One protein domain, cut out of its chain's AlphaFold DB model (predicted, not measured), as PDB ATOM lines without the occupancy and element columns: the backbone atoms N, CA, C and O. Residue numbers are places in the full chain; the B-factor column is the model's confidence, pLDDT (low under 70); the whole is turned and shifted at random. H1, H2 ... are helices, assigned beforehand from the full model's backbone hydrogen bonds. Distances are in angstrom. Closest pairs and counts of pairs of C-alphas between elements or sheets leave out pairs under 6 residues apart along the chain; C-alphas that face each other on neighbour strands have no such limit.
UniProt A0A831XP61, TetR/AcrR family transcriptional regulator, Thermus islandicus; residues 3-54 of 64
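What this domain is: This is residues 3 to 54 of the 64 residues of the protein "TetR/AcrR family transcriptional regulator" of Thermus islandicus (UniProt A0A831XP61). Two helices, H1 and H3, lie loosely side by side and run opposite ways, making a long, narrow U; tiny H2 follows H1, and residues 30 to 37 make the turn back to H3. The printed part has 52 residues with three named helices, in the order H1, H2, H3, and no named strand: all helix. It is loose, with a radius of gyration of the C-alphas of 13.0 A, and a rod spanning 40 by 17 by 12 A.

Where its parts are: After residues 3 to 11, H1 takes residues 12 to 24, 18.2 A long, from C-alpha 12 at (-61.514, 25.579, -44.507). H2 is residues 26 to 29. H3, residues 38 to 52, is 20.8 A long and ends with C-alpha 52 at (-49.654, 25.887, -46.660).

How they stand to each other: H1 and H3 are close but not clearly touching; their closest C-alphas, Val 19 and Val 49, are 6.7 A apart. Their lines stand at a shallow tilt of 21 degrees, opposite ways. H1 and H2 meet only through their tight link. H2 and H3 are apart. In H1 and H3 every O i to N i+4 pair is within hydrogen-bond range; H2 is too short for such a pair.

The domain as a whole: The C-alphas farthest apart, Glu 3 and Asp 33, are 40.6 A apart. The printed part has no cut, and no printed residue is under 70 in pLDDT.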
ATOM      1  N   GLU A   3     -61.603  34.784 -42.195       94.88
ATOM      2  CA  GLU A   3     -62.434  36.004 -42.055       94.88
ATOM      3  C   GLU A   3     -61.620  37.272 -41.751       94.88
ATOM      4  O   GLU A   3     -62.037  38.376 -42.076       94.88
ATOM      5  N   LYS A   4     -60.441  37.112 -41.136       94.00
ATOM      6  CA  LYS A   4     -59.515  38.209 -40.815       94.00
ATOM      7  C   LYS A   4     -58.470  38.444 -41.917       94.00
ATOM      8  O   LYS A   4     -57.533  39.199 -41.695       94.00
ATOM      9  N   GLY A   5     -58.565  37.748 -43.054       93.69
ATOM     10  CA  GLY A   5     -57.614  37.833 -44.169       93.69
ATOM     11  C   GLY A   5     -56.235  37.211 -43.911       93.69
ATOM     12  O   GLY A   5     -55.377  37.263 -44.783       93.69
ATOM     13  N   ALA A   6     -56.015  36.602 -42.742       93.81
ATOM     14  CA  ALA A   6     -54.716  36.050 -42.360       93.81
ATOM     15  C   ALA A   6     -54.380  34.739 -43.086       93.81
ATOM     16  O   ALA A   6     -53.210  34.429 -43.250       93.81
ATOM     17  N   PHE A   7     -55.390  33.965 -43.500       96.31
ATOM     18  CA  PHE A   7     -55.211  32.706 -44.233       96.31
ATOM     19  C   PHE A   7     -55.960  32.765 -45.557       96.31
ATOM     20  O   PHE A   7     -57.084  33.267 -45.609       96.31
ATOM     21  N   ARG A   8     -55.356  32.200 -46.600       96.50
ATOM     22  CA  ARG A   8     -55.895  32.143 -47.959       96.50
ATOM     23  C   ARG A   8     -56.029  30.675 -48.351       96.50
ATOM     24  O   ARG A   8     -55.093  30.073 -48.861       96.50
ATOM     25  N   VAL A   9     -57.187  30.087 -48.052       95.88
ATOM     26  CA  VAL A   9     -57.481  28.674 -48.333       95.88
ATOM     27  C   VAL A   9     -58.830  28.537 -49.029       95.88
ATOM     28  O   VAL A   9     -59.790  29.206 -48.657       95.88
ATOM     29  N   GLU A  10     -58.914  27.645 -50.015       93.25
ATOM     30  CA  GLU A  10     -60.143  27.409 -50.787       93.25
ATOM     31  C   GLU A  10     -61.208  26.657 -49.977       93.25
ATOM     32  O   GLU A  10     -62.405  26.896 -50.122       93.25
ATOM     33  N   ASN A  11     -60.778  25.746 -49.099       96.81
ATOM     34  CA  ASN A  11     -61.668  24.930 -48.283       96.81
ATOM     35  C   ASN A  11     -61.161  24.848 -46.841       96.81
ATOM     36  O   ASN A  11     -60.186  24.158 -46.541       96.81
ATOM     37  N   VAL A  12     -61.871  25.520 -45.932       96.69
ATOM     38  CA  VAL A  12     -61.514  25.579 -44.507       96.69
ATOM     39  C   VAL A  12     -61.478  24.189 -43.874       96.69
ATOM     40  O   VAL A  12     -60.568  23.889 -43.107       96.69
ATOM     41  N   ARG A  13     -62.426  23.308 -44.211       97.25
ATOM     42  CA  ARG A  13     -62.480  21.955 -43.642       97.25
ATOM     43  C   ARG A  13     -61.273  21.124 -44.071       97.25
ATOM     44  O   ARG A  13     -60.693  20.433 -43.237       97.25
ATOM     45  N   LEU A  14     -60.895  21.196 -45.346       97.81
ATOM     46  CA  LEU A  14     -59.725  20.486 -45.856       97.81
ATOM     47  C   LEU A  14     -58.429  21.033 -45.245       97.81
ATOM     48  O   LEU A  14     -57.594  20.245 -44.812       97.81
ATOM     49  N   ALA A  15     -58.298  22.356 -45.127       97.31
ATOM     50  CA  ALA A  15     -57.158  22.992 -44.470       97.31
ATOM     51  C   ALA A  15     -57.011  22.544 -43.003       97.31
ATOM     52  O   ALA A  15     -55.919  22.188 -42.569       97.31
ATOM     53  N   THR A  16     -58.114  22.473 -42.252       96.75
ATOM     54  CA  THR A  16     -58.104  21.958 -40.874       96.75
ATOM     55  C   THR A  16     -57.633  20.506 -40.815       96.75
ATOM     56  O   THR A  16     -56.772  20.172 -40.003       96.75
ATOM     57  N   LEU A  17     -58.163  19.636 -41.684       97.62
ATOM     58  CA  LEU A  17     -57.750  18.231 -41.742       97.62
ATOM     59  C   LEU A  17     -56.271  18.084 -42.109       97.62
ATOM     60  O   LEU A  17     -55.593  17.236 -41.536       97.62
ATOM     61  N   PHE A  18     -55.764  18.920 -43.014       96.12
ATOM     62  CA  PHE A  18     -54.350  18.954 -43.374       96.12
ATOM     63  C   PHE A  18     -53.465  19.290 -42.166       96.12
ATOM     64  O   PHE A  18     -52.536  18.539 -41.873       96.12
ATOM     65  N   VAL A  19     -53.786  20.352 -41.416       95.69
ATOM     66  CA  VAL A  19     -53.017  20.747 -40.219       95.69
ATOM     67  C   VAL A  19     -53.039  19.649 -39.158       95.69
ATOM     68  O   VAL A  19     -51.990  19.275 -38.637       95.69
ATOM     69  N   LEU A  20     -54.216  19.088 -38.870       95.94
ATOM     70  CA  LEU A  20     -54.341  17.985 -37.916       95.94
ATOM     71  C   LEU A  20     -53.529  16.765 -38.362       95.94
ATOM     72  O   LEU A  20     -52.817  16.179 -37.552       95.94
ATOM     73  N   SER A  21     -53.581  16.415 -39.649       94.81
ATOM     74  CA  SER A  21     -52.833  15.279 -40.201       94.81
ATOM     75  C   SER A  21     -51.322  15.488 -40.105       94.81
ATOM     76  O   SER A  21     -50.605  14.558 -39.742       94.81
ATOM     77  N   ALA A  22     -50.838  16.705 -40.375       92.69
ATOM     78  CA  ALA A  22     -49.423  17.044 -40.252       92.69
ATOM     79  C   ALA A  22     -48.915  16.880 -38.809       92.69
ATOM     80  O   ALA A  22     -47.799  16.404 -38.605       92.69
ATOM     81  N   LEU A  23     -49.735  17.235 -37.813       92.38
ATOM     82  CA  LEU A  23     -49.373  17.183 -36.394       92.38
ATOM     83  C   LEU A  23     -49.590  15.809 -35.743       92.38
ATOM     84  O   LEU A  23     -48.936  15.504 -34.751       92.38
ATOM     85  N   ASN A  24     -50.479  14.974 -36.286       94.19
ATOM     86  CA  ASN A  24     -50.963  13.760 -35.624       94.19
ATOM     87  C   ASN A  24     -49.860  12.757 -35.241       94.19
ATOM     88  O   ASN A  24     -49.961  12.117 -34.203       94.19
ATOM     89  N   TRP A  25     -48.820  12.599 -36.065       92.12
ATOM     90  CA  TRP A  25     -47.804  11.547 -35.887       92.12
ATOM     91  C   TRP A  25     -46.424  12.086 -35.484       92.12
ATOM     92  O   TRP A  25     -45.451  11.338 -35.459       92.12
ATOM     93  N   THR A  26     -46.308  13.381 -35.171       91.44
ATOM     94  CA  THR A  26     -45.014  14.035 -34.890       91.44
ATOM     95  C   THR A  26     -44.288  13.402 -33.705       91.44
ATOM     96  O   THR A  26     -43.103  13.102 -33.797       91.44
ATOM     97  N   TYR A  27     -45.011  13.091 -32.630       89.25
ATOM     98  CA  TYR A  27     -44.456  12.460 -31.430       89.25
ATOM     99  C   TYR A  27     -43.932  11.029 -31.655       89.25
ATOM    100  O   TYR A  27     -43.142  10.541 -30.853       89.25
ATOM    101  N   GLN A  28     -44.383  10.339 -32.709       93.94
ATOM    102  CA  GLN A  28     -43.964   8.965 -33.008       93.94
ATOM    103  C   GLN A  28     -42.604   8.909 -33.706       93.94
ATOM    104  O   GLN A  28     -41.872   7.940 -33.519       93.94
ATOM    105  N   TRP A  29     -42.275   9.905 -34.534       93.25
ATOM    106  CA  TRP A  29     -41.016   9.935 -35.284       93.25
ATOM    107  C   TRP A  29     -40.020  10.973 -34.765       93.25
ATOM    108  O   TRP A  29     -38.837  10.864 -35.087       93.25
ATOM    109  N   TYR A  30     -40.455  11.967 -33.982       95.44
ATOM    110  CA  TYR A  30     -39.546  12.937 -33.381       95.44
ATOM    111  C   TYR A  30     -38.576  12.248 -32.419       95.44
ATOM    112  O   TYR A  30     -38.950  11.388 -31.619       95.44
ATOM    113  N   ARG A  31     -37.311  12.652 -32.503       96.06
ATOM    114  CA  ARG A  31     -36.207  12.108 -31.723       96.06
ATOM    115  C   ARG A  31     -35.457  13.261 -31.056       96.06
ATOM    116  O   ARG A  31     -34.865  14.050 -31.789       96.06
ATOM    117  N   PRO A  32     -35.450  13.367 -29.713       94.25
ATOM    118  CA  PRO A  32     -34.701  14.413 -29.008       94.25
ATOM    119  C   PRO A  32     -33.185  14.357 -29.238       94.25
ATOM    120  O   PRO A  32     -32.505  15.366 -29.109       94.25
ATOM    121  N   ASP A  33     -32.660  13.176 -29.570       95.81
ATOM    122  CA  ASP A  33     -31.272  12.910 -29.969       95.81
ATOM    123  C   ASP A  33     -31.030  13.102 -31.480       95.81
ATOM    124  O   ASP A  33     -29.968  12.757 -31.996       95.81
ATOM    125  N   GLY A  34     -32.035  13.595 -32.207       94.88
ATOM    126  CA  GLY A  34     -31.995  13.814 -33.645       94.88
ATOM    127  C   GLY A  34     -31.300  15.118 -34.059       94.88
ATOM    128  O   GLY A  34     -30.789  15.864 -33.229       94.88
ATOM    129  N   PRO A  35     -31.290  15.415 -35.370       95.25
ATOM    130  CA  PRO A  35     -30.611  16.590 -35.918       95.25
ATOM    131  C   PRO A  35     -31.330  17.919 -35.648       95.25
ATOM    132  O   PRO A  35     -30.774  18.962 -35.973       95.25
ATOM    133  N   LEU A  36     -32.559  17.885 -35.125       96.31
ATOM    134  CA  LEU A  36     -33.345  19.067 -34.781       96.31
ATOM    135  C   LEU A  36     -33.759  18.984 -33.317       96.31
ATOM    136  O   LEU A  36     -34.262  17.945 -32.880       96.31
ATOM    137  N   SER A  37     -33.619  20.094 -32.599       96.50
ATOM    138  CA  SER A  37     -34.270  20.274 -31.305       96.50
ATOM    139  C   SER A  37     -35.794  20.343 -31.458       96.50
ATOM    140  O   SER A  37     -36.339  20.479 -32.561       96.50
ATOM    141  N   LEU A  38     -36.508  20.265 -30.333       95.56
ATOM    142  CA  LEU A  38     -37.966  20.366 -30.323       95.56
ATOM    143  C   LEU A  38     -38.405  21.748 -30.812       95.56
ATOM    144  O   LEU A  38     -39.362  21.866 -31.574       95.56
ATOM    145  N   GLU A  39     -37.682  22.778 -30.385       96.81
ATOM    146  CA  GLU A  39     -37.914  24.171 -30.732       96.81
ATOM    147  C   GLU A  39     -37.677  24.409 -32.228       96.81
ATOM    148  O   GLU A  39     -38.522  25.003 -32.896       96.81
ATOM    149  N   GLU A  40     -36.575  23.890 -32.778       97.31
ATOM    150  CA  GLU A  40     -36.266  23.993 -34.208       97.31
ATOM    151  C   GLU A  40     -37.310  23.274 -35.062       97.31
ATOM    152  O   GLU A  40     -37.755  23.806 -36.084       97.31
ATOM    153  N   LEU A  41     -37.733  22.082 -34.629       95.81
ATOM    154  CA  LEU A  41     -38.787  21.346 -35.307       95.81
ATOM    155  C   LEU A  41     -40.105  22.122 -35.276       95.81
ATOM    156  O   LEU A  41     -40.730  22.276 -36.324       95.81
ATOM    157  N   ALA A  42     -40.531  22.597 -34.104       95.31
ATOM    158  CA  ALA A  42     -41.792  23.312 -33.930       95.31
ATOM    159  C   ALA A  42     -41.846  24.571 -34.802       95.31
ATOM    160  O   ALA A  42     -42.834  24.804 -35.499       95.31
ATOM    161  N   GLU A  43     -40.757  25.333 -34.821       97.00
ATOM    162  CA  GLU A  43     -40.621  26.550 -35.610       97.00
ATOM    163  C   GLU A  43     -40.640  26.253 -37.125       97.00
ATOM    164  O   GLU A  43     -41.366  26.890 -37.893       97.00
ATOM    165  N   ALA A  44     -39.917  25.222 -37.577       94.81
ATOM    166  CA  ALA A  44     -39.958  24.790 -38.973       94.81
ATOM    167  C   ALA A  44     -41.354  24.297 -39.392       94.81
ATOM    168  O   ALA A  44     -41.846  24.661 -40.465       94.81
ATOM    169  N   TYR A  45     -42.017  23.508 -38.545       94.94
ATOM    170  CA  TYR A  45     -43.370  23.013 -38.791       94.94
ATOM    171  C   TYR A  45     -44.400  24.142 -38.838       94.94
ATOM    172  O   TYR A  45     -45.258  24.145 -39.722       94.94
ATOM    173  N   ALA A  46     -44.303  25.119 -37.934       95.25
ATOM    174  CA  ALA A  46     -45.172  26.287 -37.924       95.25
ATOM    175  C   ALA A  46     -45.066  27.058 -39.245       95.25
ATOM    176  O   ALA A  46     -46.091  27.322 -39.876       95.25
ATOM    177  N   ARG A  47     -43.846  27.329 -39.730       95.75
ATOM    178  CA  ARG A  47     -43.638  27.973 -41.037       95.75
ATOM    179  C   ARG A  47     -44.225  27.167 -42.194       95.75
ATOM    180  O   ARG A  47     -44.882  27.742 -43.059       95.75
ATOM    181  N   LEU A  48     -44.034  25.846 -42.212       95.44
ATOM    182  CA  LEU A  48     -44.615  24.978 -43.245       95.44
ATOM    183  C   LEU A  48     -46.146  25.041 -43.248       95.44
ATOM    184  O   LEU A  48     -46.751  25.204 -44.308       95.44
ATOM    185  N   VAL A  49     -46.767  24.951 -42.071       96.06
ATOM    186  CA  VAL A  49     -48.221  25.045 -41.919       96.06
ATOM    187  C   VAL A  49     -48.726  26.417 -42.356       96.06
ATOM    188  O   VAL A  49     -49.656  26.488 -43.152       96.06
ATOM    189  N   LEU A  50     -48.110  27.508 -41.897       95.69
ATOM    190  CA  LEU A  50     -48.524  28.867 -42.254       95.69
ATOM    191  C   LEU A  50     -48.430  29.107 -43.766       95.69
ATOM    192  O   LEU A  50     -49.388  29.594 -44.367       95.69
ATOM    193  N   ARG A  51     -47.337  28.674 -44.404       95.38
ATOM    194  CA  ARG A  51     -47.193  28.730 -45.866       95.38
ATOM    195  C   ARG A  51     -48.271  27.916 -46.581       95.38
ATOM    196  O   ARG A  51     -48.853  28.401 -47.546       95.38
ATOM    197  N   ALA A  52     -48.579  26.710 -46.101       95.00
ATOM    198  CA  ALA A  52     -49.654  25.887 -46.660       95.00
ATOM    199  C   ALA A  52     -51.046  26.530 -46.496       95.00
ATOM    200  O   ALA A  52     -51.936  26.292 -47.310       95.00
ATOM    201  N   LEU A  53     -51.229  27.373 -45.476       96.62
ATOM    202  CA  LEU A  53     -52.439  28.172 -45.259       96.62
ATOM    203  C   LEU A  53     -52.444  29.501 -46.040       96.62
ATOM    204  O   LEU A  53     -53.324  30.339 -45.820       96.62
ATOM    205  N   GLY A  54     -51.483  29.703 -46.947       95.44
ATOM    206  CA  GLY A  54     -51.411  30.874 -47.816       95.44
ATOM    207  C   GLY A  54     -50.915  32.142 -47.119       95.44
ATOM    208  O   GLY A  54     -51.193  33.241 -47.598       95.44
TER     209      GLY A  54